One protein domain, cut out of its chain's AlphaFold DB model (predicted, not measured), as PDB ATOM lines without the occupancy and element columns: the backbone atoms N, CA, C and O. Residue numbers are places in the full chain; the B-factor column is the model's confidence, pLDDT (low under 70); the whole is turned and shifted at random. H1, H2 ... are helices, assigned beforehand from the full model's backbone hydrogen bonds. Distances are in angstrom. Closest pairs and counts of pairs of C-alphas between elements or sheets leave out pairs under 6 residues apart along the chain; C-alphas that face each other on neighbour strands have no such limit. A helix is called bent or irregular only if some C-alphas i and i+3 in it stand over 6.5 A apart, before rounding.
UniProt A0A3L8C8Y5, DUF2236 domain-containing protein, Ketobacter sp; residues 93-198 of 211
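This is residues 93 to 198 of the 211 residues of the protein "DUF2236 domain-containing protein" of Ketobacter sp (UniProt A0A3L8C8Y5). What shape do these atoms make? They make an open, loosely built frame of helices: H1 and H3 pack on different parts of the sharply kinked H2, while H4 and H5 make a wide V that leaves this cluster and folds back with an empty space inside it. The long stretches 156 to 164 and 179 to 192 of the V stand free. What is it made of? The printed part has 106 residues with five named helices, H1 to H5 in chain order, and no named strand, so its class is all helix. How large is it? It is loose, with a radius of gyration of the C-alphas of 17.2 A and spans of 47 by 35 by 30 A.

Where does the longest helix turn? H2, residues 113 to 141, has a kink of 126 degrees near residue 135; it is irregular, with C-alphas 133 and 136 lying 9.1 A apart. What touches it? H3, residues 148 to 153, touches residues 124 to 132 of H2 alone and is about perpendicular to it at 77 degrees; their closest C-alphas, of Gly 128 and Lys 151, are 3.7 A apart. H1, residues 93 to 102, forms a helical hairpin with H2, opposite ways at a shallow tilt of 34 degrees, only just short of steep; their closest C-alphas, of Leu 95 and Arg 141, are 6.9 A apart. How do the other two helices stand? H4, residues 155 to 170, and H5, residues 174 to 197, touch only at the corner, and only just, with 3 pairs of C-alphas within 8 A; the closest, of Arg 168 and Ala 174, are 5.7 A apart. They run opposite ways at a steep tilt of 52 degrees, and H5 is apart from H1, H2 and H3. What do the backbones show? Every O i to N i+4 pair is within hydrogen-bond range in H1, H3 and H5, against 22 of 25 in H2 and 10 of 12 in H4.

How long are the longer helices? From first to last C-alpha, H2 measures 31.2 A, H4 22.9 A and H5 33.5 A; H4 is irregular too, with C-alphas 156 and 159 lying 7.4 A apart. Where are the anchor points? C-alpha 93, the first of H1, is at (23.670, 23.962, -16.415), and C-alpha 197, the last of H5, is at (33.465, 1.524, -11.483).

How far does it reach? The two C-alphas farthest apart, of Asp 93 and Pro 172, are 48.9 A apart. Is anything missing or uncertain? The printed part has no cut and no long link; the mean pLDDT of the printed part is 89.9, and residues 108 to 110 are under 70.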
ATOM      1  N   ASP A  93      22.991  24.891 -17.319       90.62
ATOM      2  CA  ASP A  93      23.670  23.962 -16.415       90.62
ATOM      3  C   ASP A  93      22.794  22.735 -16.139       90.62
ATOM      4  O   ASP A  93      23.280  21.599 -16.188       90.62
ATOM      5  N   THR A  94      21.484  22.940 -15.990       90.94
ATOM      6  CA  THR A  94      20.496  21.857 -15.897       90.94
ATOM      7  C   THR A  94      20.532  20.956 -17.135       90.94
ATOM      8  O   THR A  94      20.552  19.726 -17.015       90.94
ATOM      9  N   LEU A  95      20.605  21.542 -18.336       91.94
ATOM     10  CA  LEU A  95      20.716  20.792 -19.591       91.94
ATOM     11  C   LEU A  95      22.017  19.978 -19.651       91.94
ATOM     12  O   LEU A  95      21.984  18.786 -19.973       91.94
ATOM     13  N   LYS A  96      23.164  20.589 -19.331       93.31
ATOM     14  CA  LYS A  96      24.472  19.909 -19.340       93.31
ATOM     15  C   LYS A  96      24.497  18.735 -18.366       93.31
ATOM     16  O   LYS A  96      24.929  17.640 -18.741       93.31
ATOM     17  N   LEU A  97      24.003  18.939 -17.146       92.38
ATOM     18  CA  LEU A  97      23.935  17.895 -16.127       92.38
ATOM     19  C   LEU A  97      22.996  16.761 -16.558       92.38
ATOM     20  O   LEU A  97      23.378  15.591 -16.511       92.38
ATOM     21  N   GLY A  98      21.806  17.105 -17.060       91.06
ATOM     22  CA  GLY A  98      20.834  16.144 -17.575       91.06
ATOM     23  C   GLY A  98      21.385  15.292 -18.719       91.06
ATOM     24  O   GLY A  98      21.244  14.069 -18.708       91.06
ATOM     25  N   GLN A  99      22.082  15.907 -19.678       90.62
ATOM     26  CA  GLN A  99      22.715  15.191 -20.787       90.62
ATOM     27  C   GLN A  99      23.877  14.307 -20.333       90.62
ATOM     28  O   GLN A  99      24.044  13.209 -20.868       90.62
ATOM     29  N   SER A 100      24.680  14.768 -19.373       91.50
ATOM     30  CA  SER A 100      25.761  13.970 -18.788       91.50
ATOM     31  C   SER A 100      25.201  12.702 -18.139       91.50
ATOM     32  O   SER A 100      25.644  11.594 -18.443       91.50
ATOM     33  N   LEU A 101      24.138  12.849 -17.342       90.44
ATOM     34  CA  LEU A 101      23.466  11.725 -16.701       90.44
ATOM     35  C   LEU A 101      22.789  10.794 -17.717       90.44
ATOM     36  O   LEU A 101      22.881   9.575 -17.594       90.44
ATOM     37  N   ALA A 102      22.151  11.340 -18.755       87.31
ATOM     38  CA  ALA A 102      21.521  10.545 -19.811       87.31
ATOM     39  C   ALA A 102      22.532   9.691 -20.598       87.31
ATOM     40  O   ALA A 102      22.190   8.606 -21.072       87.31
ATOM     41  N   LYS A 103      23.775  10.170 -20.717       85.44
ATOM     42  CA  LYS A 103      24.895   9.471 -21.361       85.44
ATOM     43  C   LYS A 103      25.665   8.555 -20.411       85.44
ATOM     44  O   LYS A 103      26.602   7.896 -20.860       85.44
ATOM     45  N   ALA A 104      25.290   8.492 -19.130       85.19
ATOM     46  CA  ALA A 104      25.933   7.598 -18.180       85.19
ATOM     47  C   ALA A 104      25.876   6.143 -18.690       85.19
ATOM     48  O   ALA A 104      24.874   5.750 -19.313       85.19
ATOM     49  N   PRO A 105      26.924   5.336 -18.433       81.50
ATOM     50  CA  PRO A 105      26.990   3.971 -18.930       81.50
ATOM     51  C   PRO A 105      25.715   3.165 -18.611       81.50
ATOM     52  O   PRO A 105      25.150   3.272 -17.507       81.50
ATOM     53  N   PRO A 106      25.201   2.389 -19.582       81.00
ATOM     54  CA  PRO A 106      24.111   1.461 -19.325       81.00
ATOM     55  C   PRO A 106      24.556   0.387 -18.323       81.00
ATOM     56  O   PRO A 106      25.743   0.165 -18.102       81.00
ATOM     57  N   THR A 107      23.597  -0.278 -17.682       75.12
ATOM     58  CA  THR A 107      23.917  -1.433 -16.825       75.12
ATOM     59  C   THR A 107      24.355  -2.610 -17.692       75.12
ATOM     60  O   THR A 107      25.210  -3.399 -17.300       75.12
ATOM     61  N   LEU A 108      23.748  -2.721 -18.874       68.31
ATOM     62  CA  LEU A 108      24.111  -3.660 -19.921       68.31
ATOM     63  C   LEU A 108      25.159  -3.003 -20.822       68.31
ATOM     64  O   LEU A 108      24.824  -2.433 -21.860       68.31
ATOM     65  N   ASP A 109      26.420  -3.071 -20.404       67.44
ATOM     66  CA  ASP A 109      27.560  -2.582 -21.180       67.44
ATOM     67  C   ASP A 109      28.542  -3.722 -21.486       67.44
ATOM     68  O   ASP A 109      28.744  -4.627 -20.674       67.44
ATOM     69  N   GLY A 110      29.113  -3.711 -22.688       69.88
ATOM     70  CA  GLY A 110      30.049  -4.733 -23.143       69.88
ATOM     71  C   GLY A 110      30.466  -4.569 -24.602       69.88
ATOM     72  O   GLY A 110      29.776  -3.946 -25.411       69.88
ATOM     73  N   ASP A 111      31.600  -5.168 -24.963       76.69
ATOM     74  CA  ASP A 111      32.257  -4.905 -26.250       76.69
ATOM     75  C   ASP A 111      31.565  -5.545 -27.458       76.69
ATOM     76  O   ASP A 111      31.787  -5.131 -28.603       76.69
ATOM     77  N   THR A 112      30.698  -6.532 -27.228       85.94
ATOM     78  CA  THR A 112      30.000  -7.224 -28.314       85.94
ATOM     79  C   THR A 112      28.927  -6.330 -28.957       85.94
ATOM     80  O   THR A 112      28.247  -5.572 -28.260       85.94
ATOM     81  N   PRO A 113      28.684  -6.440 -30.279       86.50
ATOM     82  CA  PRO A 113      27.659  -5.643 -30.962       86.50
ATOM     83  C   PRO A 113      26.256  -5.785 -30.355       86.50
ATOM     84  O   PRO A 113      25.475  -4.834 -30.341       86.50
ATOM     85  N   VAL A 114      25.940  -6.971 -29.825       88.81
ATOM     86  CA  VAL A 114      24.662  -7.252 -29.160       88.81
ATOM     87  C   VAL A 114      24.545  -6.469 -27.855       88.81
ATOM     88  O   VAL A 114      23.526  -5.819 -27.635       88.81
ATOM     89  N   MET A 115      25.586  -6.478 -27.019       85.44
ATOM     90  CA  MET A 115      25.595  -5.738 -25.753       85.44
ATOM     91  C   MET A 115      25.496  -4.232 -25.983       85.44
ATOM     92  O   MET A 115      24.653  -3.591 -25.364       85.44
ATOM     93  N   LYS A 116      26.232  -3.684 -26.959       85.81
ATOM     94  CA  LYS A 116      26.112  -2.265 -27.338       85.81
ATOM     95  C   LYS A 116      24.685  -1.894 -27.742       85.81
ATOM     96  O   LYS A 116      24.154  -0.885 -27.286       85.81
ATOM     97  N   ARG A 117      24.029  -2.735 -28.553       88.94
ATOM     98  CA  ARG A 117      22.632  -2.517 -28.959       88.94
ATOM     99  C   ARG A 117      21.671  -2.577 -27.771       88.94
ATOM    100  O   ARG A 117      20.760  -1.754 -27.694       88.94
ATOM    101  N   LEU A 118      21.860  -3.529 -26.858       89.94
ATOM    102  CA  LEU A 118      21.067  -3.622 -25.630       89.94
ATOM    103  C   LEU A 118      21.276  -2.399 -24.731       89.94
ATOM    104  O   LEU A 118      20.294  -1.877 -24.210       89.94
ATOM    105  N   GLY A 119      22.502  -1.887 -24.633       88.31
ATOM    106  CA  GLY A 119      22.816  -0.648 -23.927       88.31
ATOM    107  C   GLY A 119      22.104   0.573 -24.519       88.31
ATOM    108  O   GLY A 119      21.494   1.347 -23.781       88.31
ATOM    109  N   THR A 120      22.069   0.716 -25.851       88.44
ATOM    110  CA  THR A 120      21.287   1.781 -26.513       88.44
ATOM    111  C   THR A 120      19.787   1.655 -26.228       88.44
ATOM    112  O   THR A 120      19.107   2.659 -25.995       88.44
ATOM    113  N   ILE A 121      19.253   0.429 -26.233       91.62
ATOM    114  CA  ILE A 121      17.846   0.178 -25.891       91.62
ATOM    115  C   ILE A 121      17.590   0.559 -24.431       91.62
ATOM    116  O   ILE A 121      16.628   1.273 -24.159       91.62
ATOM    117  N   GLU A 122      18.458   0.150 -23.505       91.44
ATOM    118  CA  GLU A 122      18.364   0.510 -22.090       91.44
ATOM    119  C   GLU A 122      18.353   2.033 -21.903       91.44
ATOM    120  O   GLU A 122      17.458   2.554 -21.240       91.44
ATOM    121  N   GLN A 123      19.279   2.764 -22.531       91.06
ATOM    122  CA  GLN A 123      19.313   4.232 -22.486       91.06
ATOM    123  C   GLN A 123      18.027   4.859 -23.041       91.06
ATOM    124  O   GLN A 123      17.470   5.780 -22.440       91.06
ATOM    125  N   THR A 124      17.503   4.323 -24.145       92.56
ATOM    126  CA  THR A 124      16.239   4.789 -24.735       92.56
ATOM    127  C   THR A 124      15.060   4.555 -23.786       92.56
ATOM    128  O   THR A 124      14.214   5.433 -23.620       92.56
ATOM    129  N   LEU A 125      15.015   3.403 -23.110       93.50
ATOM    130  CA  LEU A 125      13.995   3.084 -22.107       93.50
ATOM    131  C   LEU A 125      14.128   3.933 -20.836       93.50
ATOM    132  O   LEU A 125      13.107   4.307 -20.261       93.50
ATOM    133  N   ARG A 126      15.352   4.270 -20.407       92.25
ATOM    134  CA  ARG A 126      15.602   5.208 -19.297       92.25
ATOM    135  C   ARG A 126      15.071   6.603 -19.635       92.25
ATOM    136  O   ARG A 126      14.311   7.164 -18.854       92.25
ATOM    137  N   ALA A 127      15.382   7.128 -20.821       93.25
ATOM    138  CA  ALA A 127      14.849   8.415 -21.275       93.25
ATOM    139  C   ALA A 127      13.315   8.399 -21.401       93.25
ATOM    140  O   ALA A 127      12.645   9.358 -21.014       93.25
ATOM    141  N   GLY A 128      12.751   7.291 -21.893       94.00
ATOM    142  CA  GLY A 128      11.306   7.068 -21.926       94.00
ATOM    143  C   GLY A 128      10.671   7.115 -20.534       94.00
ATOM    144  O   GLY A 128       9.671   7.806 -20.346       94.00
ATOM    145  N   TYR A 129      11.278   6.445 -19.550       92.06
ATOM    146  CA  TYR A 129      10.846   6.495 -18.151       92.06
ATOM    147  C   TYR A 129      10.839   7.928 -17.609       92.06
ATOM    148  O   TYR A 129       9.817   8.380 -17.095       92.06
ATOM    149  N   THR A 130      11.930   8.675 -17.801       92.00
ATOM    150  CA  THR A 130      12.023  10.073 -17.364       92.00
ATOM    151  C   THR A 130      10.923  10.937 -17.984       92.00
ATOM    152  O   THR A 130      10.259  11.678 -17.270       92.00
ATOM    153  N   ARG A 131      10.653  10.794 -19.291       93.62
ATOM    154  CA  ARG A 131       9.561  11.515 -19.977       93.62
ATOM    155  C   ARG A 131       8.168  11.120 -19.500       93.62
ATOM    156  O   ARG A 131       7.241  11.921 -19.588       93.62
ATOM    157  N   TYR A 132       7.983   9.884 -19.047       93.06
ATOM    158  CA  TYR A 132       6.709   9.455 -18.482       93.06
ATOM    159  C   TYR A 132       6.469  10.079 -17.105       93.06
ATOM    160  O   TYR A 132       5.377  10.582 -16.859       93.06
ATOM    161  N   VAL A 133       7.487  10.079 -16.239       90.81
ATOM    162  CA  VAL A 133       7.368  10.574 -14.859       90.81
ATOM    163  C   VAL A 133       7.385  12.103 -14.790       90.81
ATOM    164  O   VAL A 133       6.543  12.682 -14.116       90.81
ATOM    165  N   LEU A 134       8.313  12.759 -15.493       89.12
ATOM    166  CA  LEU A 134       8.490  14.218 -15.447       89.12
ATOM    167  C   LEU A 134       7.681  14.969 -16.517       89.12
ATOM    168  O   LEU A 134       7.549  16.189 -16.456       89.12
ATOM    169  N   GLY A 135       7.140  14.255 -17.508       91.75
ATOM    170  CA  GLY A 135       6.415  14.841 -18.632       91.75
ATOM    171  C   GLY A 135       7.308  15.264 -19.805       91.75
ATOM    172  O   GLY A 135       8.540  15.266 -19.739       91.75
ATOM    173  N   ASP A 136       6.661  15.615 -20.921       93.88
ATOM    174  CA  ASP A 136       7.368  15.932 -22.170       93.88
ATOM    175  C   ASP A 136       8.098  17.273 -22.107       93.88
ATOM    176  O   ASP A 136       9.212  17.355 -22.608       93.88
ATOM    177  N   VAL A 137       7.537  18.275 -21.419       92.19
ATOM    178  CA  VAL A 137       8.166  19.600 -21.264       92.19
ATOM    179  C   VAL A 137       9.529  19.484 -20.580       92.19
ATOM    180  O   VAL A 137      10.519  20.004 -21.088       92.19
ATOM    181  N   ALA A 138       9.604  18.754 -19.463       89.94
ATOM    182  CA  ALA A 138      10.867  18.506 -18.773       89.94
ATOM    183  C   ALA A 138      11.830  17.690 -19.648       89.94
ATOM    184  O   ALA A 138      13.007  18.020 -19.755       89.94
ATOM    185  N   GLY A 139      11.330  16.653 -20.331       92.50
ATOM    186  CA  GLY A 139      12.142  15.845 -21.239       92.50
ATOM    187  C   GLY A 139      12.732  16.631 -22.413       92.50
ATOM    188  O   GLY A 139      13.881  16.390 -22.784       92.50
ATOM    189  N   ASP A 140      11.973  17.571 -22.979       92.81
ATOM    190  CA  ASP A 140      12.415  18.449 -24.065       92.81
ATOM    191  C   ASP A 140      13.464  19.447 -23.566       92.81
ATOM    192  O   ASP A 140      14.514  19.588 -24.190       92.81
ATOM    193  N   ARG A 141      13.240  20.058 -22.393       90.44
ATOM    194  CA  ARG A 141      14.212  20.956 -21.742       90.44
ATOM    195  C   ARG A 141      15.521  20.259 -21.370       90.44
ATOM    196  O   ARG A 141      16.566  20.891 -21.411       90.44
ATOM    197  N   LEU A 142      15.481  18.963 -21.058       90.31
ATOM    198  CA  LEU A 142      16.664  18.135 -20.793       90.31
ATOM    199  C   LEU A 142      17.320  17.579 -22.074       90.31
ATOM    200  O   LEU A 142      18.347  16.902 -21.997       90.31
ATOM    201  N   GLY A 143      16.735  17.814 -23.254       89.81
ATOM    202  CA  GLY A 143      17.236  17.290 -24.526       89.81
ATOM    203  C   GLY A 143      17.177  15.761 -24.636       89.81
ATOM    204  O   GLY A 143      17.976  15.158 -25.354       89.81
ATOM    205  N   LEU A 144      16.262  15.108 -23.910       91.44
ATOM    206  CA  LEU A 144      16.126  13.652 -23.928       91.44
ATOM    207  C   LEU A 144      15.489  13.178 -25.241       91.44
ATOM    208  O   LEU A 144      14.599  13.852 -25.765       91.44
ATOM    209  N   PRO A 145      15.838  11.988 -25.761       90.75
ATOM    210  CA  PRO A 145      15.211  11.464 -26.969       90.75
ATOM    211  C   PRO A 145      13.699  11.299 -26.771       90.75
ATOM    212  O   PRO A 145      13.237  10.704 -25.794       90.75
ATOM    213  N   ASN A 146      12.914  11.831 -27.709       92.56
ATOM    214  CA  ASN A 146      11.463  11.687 -27.702       92.56
ATOM    215  C   ASN A 146      11.064  10.410 -28.453       92.56
ATOM    216  O   ASN A 146      10.935  10.396 -29.676       92.56
ATOM    217  N   ASN A 147      10.895   9.317 -27.709       93.56
ATOM    218  CA  ASN A 147      10.424   8.045 -28.243       93.56
ATOM    219  C   ASN A 147       9.149   7.609 -27.514       93.56
ATOM    220  O   ASN A 147       9.185   7.179 -26.359       93.56
ATOM    221  N   ARG A 148       8.014   7.680 -28.218       93.00
ATOM    222  CA  ARG A 148       6.696   7.338 -27.666       93.00
ATOM    223  C   ARG A 148       6.608   5.883 -27.197       93.00
ATOM    224  O   ARG A 148       6.007   5.626 -26.159       93.00
ATOM    225  N   ALA A 149       7.208   4.941 -27.924       95.00
ATOM    226  CA  ALA A 149       7.188   3.534 -27.534       95.00
ATOM    227  C   ALA A 149       7.976   3.314 -26.235       95.00
ATOM    228  O   ALA A 149       7.478   2.671 -25.315       95.00
ATOM    229  N   ALA A 150       9.160   3.920 -26.120       94.69
ATOM    230  CA  ALA A 150       9.967   3.847 -24.905       94.69
ATOM    231  C   ALA A 150       9.281   4.520 -23.706       94.69
ATOM    232  O   ALA A 150       9.303   3.974 -22.606       94.69
ATOM    233  N   LYS A 151       8.620   5.666 -23.929       94.75
ATOM    234  CA  LYS A 151       7.844   6.385 -22.906       94.75
ATOM    235  C   LYS A 151       6.770   5.504 -22.270       94.75
ATOM    236  O   LYS A 151       6.623   5.491 -21.053       94.75
ATOM    237  N   TYR A 152       6.036   4.749 -23.086       95.19
ATOM    238  CA  TYR A 152       4.932   3.922 -22.599       95.19
ATOM    239  C   TYR A 152       5.305   2.463 -22.310       95.19
ATOM    240  O   TYR A 152       4.489   1.748 -21.736       95.19
ATOM    241  N   PHE A 153       6.524   2.018 -22.629       94.69
ATOM    242  CA  PHE A 153       6.976   0.638 -22.404       94.69
ATOM    243  C   PHE A 153       6.772   0.174 -20.958       94.69
ATOM    244  O   PHE A 153       6.261  -0.913 -20.684       94.69
ATOM    245  N   TRP A 154       7.179   1.020 -20.022       91.06
ATOM    246  CA  TRP A 154       7.137   0.744 -18.603       91.06
ATOM    247  C   TRP A 154       5.739   0.834 -17.973       91.06
ATOM    248  O   TRP A 154       5.379  -0.107 -17.255       91.06
ATOM    249  N   PRO A 155       4.935   1.890 -18.213       93.44
ATOM    250  CA  PRO A 155       3.564   1.954 -17.710       93.44
ATOM    251  C   PRO A 155       2.618   0.962 -18.399       93.44
ATOM    252  O   PRO A 155       1.658   0.518 -17.778       93.44
ATOM    253  N   ALA A 156       2.900   0.513 -19.628       95.25
ATOM    254  CA  ALA A 156       2.125  -0.559 -20.265       95.25
ATOM    255  C   ALA A 156       2.145  -1.875 -19.459       95.25
ATOM    256  O   ALA A 156       1.247  -2.701 -19.590       95.25
ATOM    257  N   GLN A 157       3.139  -2.058 -18.584       95.06
ATOM    258  CA  GLN A 157       3.257  -3.218 -17.696       95.06
ATOM    259  C   GLN A 157       2.521  -3.035 -16.356       95.06
ATOM    260  O   GLN A 157       2.540  -3.948 -15.533       95.06
ATOM    261  N   VAL A 158       1.880  -1.886 -16.108       95.81
ATOM    262  CA  VAL A 158       1.169  -1.599 -14.847       95.81
ATOM    263  C   VAL A 158       0.154  -2.687 -14.488       95.81
ATOM    264  O   VAL A 158       0.214  -3.145 -13.349       95.81
ATOM    265  N   PRO A 159      -0.718  -3.181 -15.394       96.62
ATOM    266  CA  PRO A 159      -1.673  -4.231 -15.035       96.62
ATOM    267  C   PRO A 159      -0.989  -5.510 -14.540       96.62
ATOM    268  O   PRO A 159      -1.408  -6.096 -13.544       96.62
ATOM    269  N   LEU A 160       0.111  -5.901 -15.193       96.31
ATOM    270  CA  LEU A 160       0.905  -7.061 -14.797       96.31
ATOM    271  C   LEU A 160       1.549  -6.850 -13.420       96.31
ATOM    272  O   LEU A 160       1.470  -7.731 -12.565       96.31
ATOM    273  N   ARG A 161       2.145  -5.673 -13.181       95.69
ATOM    274  CA  ARG A 161       2.762  -5.346 -11.886       95.69
ATOM    275  C   ARG A 161       1.737  -5.297 -10.766       95.69
ATOM    276  O   ARG A 161       1.949  -5.945  -9.750       95.69
ATOM    277  N   VAL A 162       0.607  -4.627 -10.971       96.31
ATOM    278  CA  VAL A 162      -0.487  -4.574  -9.992       96.31
ATOM    279  C   VAL A 162      -0.985  -5.983  -9.671       96.31
ATOM    280  O   VAL A 162      -1.124  -6.318  -8.498       96.31
ATOM    281  N   GLY A 163      -1.174  -6.841 -10.679       96.38
ATOM    282  CA  GLY A 163      -1.518  -8.248 -10.464       96.38
ATOM    283  C   GLY A 163      -0.482  -8.983  -9.609       96.38
ATOM    284  O   GLY A 163      -0.838  -9.633  -8.626       96.38
ATOM    285  N   SER A 164       0.808  -8.820  -9.918       94.75
ATOM    286  CA  SER A 164       1.898  -9.425  -9.140       94.75
ATOM    287  C   SER A 164       1.973  -8.899  -7.701       94.75
ATOM    288  O   SER A 164       2.212  -9.669  -6.772       94.75
ATOM    289  N   GLU A 165       1.689  -7.614  -7.492       95.00
ATOM    290  CA  GLU A 165       1.678  -6.971  -6.181       95.00
ATOM    291  C   GLU A 165       0.504  -7.461  -5.329       95.00
ATOM    292  O   GLU A 165       0.665  -7.732  -4.139       95.00
ATOM    293  N   LEU A 166      -0.678  -7.633  -5.927       95.06
ATOM    294  CA  LEU A 166      -1.836  -8.205  -5.242       95.06
ATOM    295  C   LEU A 166      -1.580  -9.659  -4.829       95.06
ATOM    296  O   LEU A 166      -1.895 -10.032  -3.697       95.06
ATOM    297  N   LEU A 167      -0.947 -10.457  -5.696       93.88
ATOM    298  CA  LEU A 167      -0.526 -11.821  -5.363       93.88
ATOM    299  C   LEU A 167       0.500 -11.824  -4.224       93.88
ATOM    300  O   LEU A 167       0.296 -12.512  -3.224       93.88
ATOM    301  N   ARG A 168       1.554 -10.998  -4.318       94.25
ATOM    302  CA  ARG A 168       2.571 -10.838  -3.264       94.25
ATOM    303  C   ARG A 168       1.938 -10.505  -1.915       94.25
ATOM    304  O   ARG A 168       2.354 -11.052  -0.899       94.25
ATOM    305  N   LYS A 169       0.953  -9.603  -1.896       91.12
ATOM    306  CA  LYS A 169       0.265  -9.170  -0.670       91.12
ATOM    307  C   LYS A 169      -0.718 -10.211  -0.127       91.12
ATOM    308  O   LYS A 169      -0.996 -10.187   1.068       91.12
ATOM    309  N   SER A 170      -1.225 -11.104  -0.975       92.94
ATOM    310  CA  SER A 170      -2.172 -12.154  -0.579       92.94
ATOM    311  C   SER A 170      -1.485 -13.402  -0.024       92.94
ATOM    312  O   SER A 170      -2.102 -14.143   0.733       92.94
ATOM    313  N   ILE A 171      -0.219 -13.641  -0.378       95.00
ATOM    314  CA  ILE A 171       0.543 -14.815   0.063       95.00
ATOM    315  C   ILE A 171       1.335 -14.465   1.337       95.00
ATOM    316  O   ILE A 171       2.277 -13.663   1.274       95.00
ATOM    317  N   PRO A 172       1.024 -15.072   2.499       93.06
ATOM    318  CA  PRO A 172       1.784 -14.845   3.723       93.06
ATOM    319  C   PRO A 172       3.266 -15.194   3.539       93.06
ATOM    320  O   PRO A 172       3.613 -16.230   2.980       93.06
ATOM    321  N   GLY A 173       4.159 -14.315   3.995       92.56
ATOM    322  CA  GLY A 173       5.609 -14.525   3.912       92.56
ATOM    323  C   GLY A 173       6.249 -14.216   2.551       92.56
ATOM    324  O   GLY A 173       7.459 -13.988   2.515       92.56
ATOM    325  N   ALA A 174       5.481 -14.093   1.457       93.62
ATOM    326  CA  ALA A 174       6.032 -13.752   0.139       93.62
ATOM    327  C   ALA A 174       6.778 -12.409   0.155       93.62
ATOM    328  O   ALA A 174       7.875 -12.299  -0.391       93.62
ATOM    329  N   ASN A 175       6.235 -11.407   0.854       91.56
ATOM    330  CA  ASN A 175       6.909 -10.120   1.009       91.56
ATOM    331  C   ASN A 175       8.257 -10.243   1.740       91.56
ATOM    332  O   ASN A 175       9.249  -9.678   1.299       91.56
ATOM    333  N   GLN A 176       8.312 -11.006   2.837       92.88
ATOM    334  CA  GLN A 176       9.549 -11.189   3.605       92.88
ATOM    335  C   GLN A 176      10.613 -11.935   2.798       92.88
ATOM    336  O   GLN A 176      11.794 -11.607   2.886       92.88
ATOM    337  N   LEU A 177      10.199 -12.921   1.998       94.31
ATOM    338  CA  LEU A 177      11.095 -13.619   1.085       94.31
ATOM    339  C   LEU A 177      11.673 -12.656   0.041       94.31
ATOM    340  O   LEU A 177      12.886 -12.631  -0.148       94.31
ATOM    341  N   LEU A 178      10.827 -11.840  -0.594       92.94
ATOM    342  CA  LEU A 178      11.270 -10.855  -1.583       92.94
ATOM    343  C   LEU A 178      12.187  -9.788  -0.977       92.94
ATOM    344  O   LEU A 178      13.164  -9.422  -1.620       92.94
ATOM    345  N   ILE A 179      11.930  -9.346   0.259       92.12
ATOM    346  CA  ILE A 179      12.829  -8.440   0.991       92.12
ATOM    347  C   ILE A 179      14.204  -9.090   1.166       92.12
ATOM    348  O   ILE A 179      15.195  -8.510   0.739       92.12
ATOM    349  N   LYS A 180      14.278 -10.320   1.694       94.94
ATOM    350  CA  LYS A 180      15.560 -11.025   1.892       94.94
ATOM    351  C   LYS A 180      16.323 -11.241   0.583       94.94
ATOM    352  O   LYS A 180      17.543 -11.095   0.540       94.94
ATOM    353  N   LEU A 181      15.612 -11.604  -0.485       94.81
ATOM    354  CA  LEU A 181      16.203 -11.756  -1.815       94.81
ATOM    355  C   LEU A 181      16.719 -10.416  -2.350       94.81
ATOM    356  O   LEU A 181      17.821 -10.364  -2.889       94.81
ATOM    357  N   GLY A 182      15.949  -9.343  -2.167       92.88
ATOM    358  CA  GLY A 182      16.323  -7.986  -2.549       92.88
ATOM    359  C   GLY A 182      17.540  -7.470  -1.784       92.88
ATOM    360  O   GLY A 182      18.460  -6.955  -2.404       92.88
ATOM    361  N   GLU A 183      17.592  -7.666  -0.465       93.19
ATOM    362  CA  GLU A 183      18.732  -7.300   0.387       93.19
ATOM    363  C   GLU A 183      20.009  -8.021  -0.049       93.19
ATOM    364  O   GLU A 183      21.052  -7.391  -0.232       93.19
ATOM    365  N   LYS A 184      19.917  -9.335  -0.289       93.19
ATOM    366  CA  LYS A 184      21.042 -10.124  -0.793       93.19
ATOM    367  C   LYS A 184      21.506  -9.619  -2.162       93.19
ATOM    368  O   LYS A 184      22.697  -9.383  -2.353       93.19
ATOM    369  N   ALA A 185      20.574  -9.413  -3.092       91.62
ATOM    370  CA  ALA A 185      20.889  -8.914  -4.425       91.62
ATOM    371  C   ALA A 185      21.512  -7.510  -4.380       91.62
ATOM    372  O   ALA A 185      22.477  -7.249  -5.094       91.62
ATOM    373  N   ALA A 186      21.007  -6.615  -3.526       88.62
ATOM    374  CA  ALA A 186      21.543  -5.269  -3.352       88.62
ATOM    375  C   ALA A 186      22.977  -5.295  -2.799       88.62
ATOM    376  O   ALA A 186      23.846  -4.604  -3.331       88.62
ATOM    377  N   ALA A 187      23.246  -6.132  -1.791       88.50
ATOM    378  CA  ALA A 187      24.585  -6.300  -1.227       88.50
ATOM    379  C   ALA A 187      25.588  -6.830  -2.269       88.50
ATOM    380  O   ALA A 187      26.698  -6.312  -2.395       88.50
ATOM    381  N   GLU A 188      25.185  -7.825  -3.063       89.06
ATOM    382  CA  GLU A 188      26.018  -8.379  -4.135       89.06
ATOM    383  C   GLU A 188      26.265  -7.352  -5.252       89.06
ATOM    384  O   GLU A 188      27.406  -7.154  -5.678       89.06
ATOM    385  N   GLN A 189      25.219  -6.651  -5.700       85.19
ATOM    386  CA  GLN A 189      25.325  -5.634  -6.749       85.19
ATOM    387  C   GLN A 189      26.192  -4.449  -6.331       85.19
ATOM    388  O   GLN A 189      26.959  -3.952  -7.155       85.19
ATOM    389  N   PHE A 190      26.098  -3.997  -5.080       81.81
ATOM    390  CA  PHE A 190      26.914  -2.900  -4.565       81.81
ATOM    391  C   PHE A 190      28.410  -3.213  -4.694       81.81
ATOM    392  O   PHE A 190      29.165  -2.431  -5.275       81.81
ATOM    393  N   LEU A 191      28.824  -4.406  -4.259       82.81
ATOM    394  CA  LEU A 191      30.212  -4.857  -4.366       82.81
ATOM    395  C   LEU A 191      30.675  -4.982  -5.822       82.81
ATOM    396  O   LEU A 191      31.800  -4.603  -6.146       82.81
ATOM    397  N   GLN A 192      29.821  -5.497  -6.709       82.94
ATOM    398  CA  GLN A 192      30.151  -5.597  -8.133       82.94
ATOM    399  C   GLN A 192      30.291  -4.218  -8.780       82.94
ATOM    400  O   GLN A 192      31.249  -3.981  -9.512       82.94
ATOM    401  N   ARG A 193      29.393  -3.277  -8.469       79.44
ATOM    402  CA  ARG A 193      29.465  -1.906  -8.987       79.44
ATOM    403  C   ARG A 193      30.731  -1.200  -8.530       79.44
ATOM    404  O   ARG A 193      31.377  -0.587  -9.371       79.44
ATOM    405  N   ILE A 194      31.136  -1.331  -7.263       82.56
ATOM    406  CA  ILE A 194      32.412  -0.774  -6.781       82.56
ATOM    407  C   ILE A 194      33.588  -1.351  -7.576       82.56
ATOM    408  O   ILE A 194      34.438  -0.597  -8.043       82.56
ATOM    409  N   LYS A 195      33.621  -2.671  -7.799       82.75
ATOM    410  CA  LYS A 195      34.697  -3.317  -8.572       82.75
ATOM    411  C   LYS A 195      34.765  -2.822 -10.017       82.75
ATOM    412  O   LYS A 195      35.857  -2.563 -10.514       82.75
ATOM    413  N   VAL A 196      33.613  -2.696 -10.678       79.75
ATOM    414  CA  VAL A 196      33.521  -2.266 -12.082       79.75
ATOM    415  C   VAL A 196      33.869  -0.788 -12.231       79.75
ATOM    416  O   VAL A 196      34.670  -0.424 -13.085       79.75
ATOM    417  N   THR A 197      33.288   0.066 -11.390       78.81
ATOM    418  CA  THR A 197      33.465   1.524 -11.483       78.81
ATOM    419  C   THR A 197      34.778   2.006 -10.883       78.81
ATOM    420  O   THR A 197      35.186   3.129 -11.163       78.81
ATOM    421  N   ARG A 198      35.432   1.179 -10.052       82.19
ATOM    422  CA  ARG A 198      36.545   1.589  -9.182       82.19
ATOM    423  C   ARG A 198      36.201   2.855  -8.392       82.19
ATOM    424  O   ARG A 198      37.065   3.698  -8.174       82.19
TER     425      ARG A 198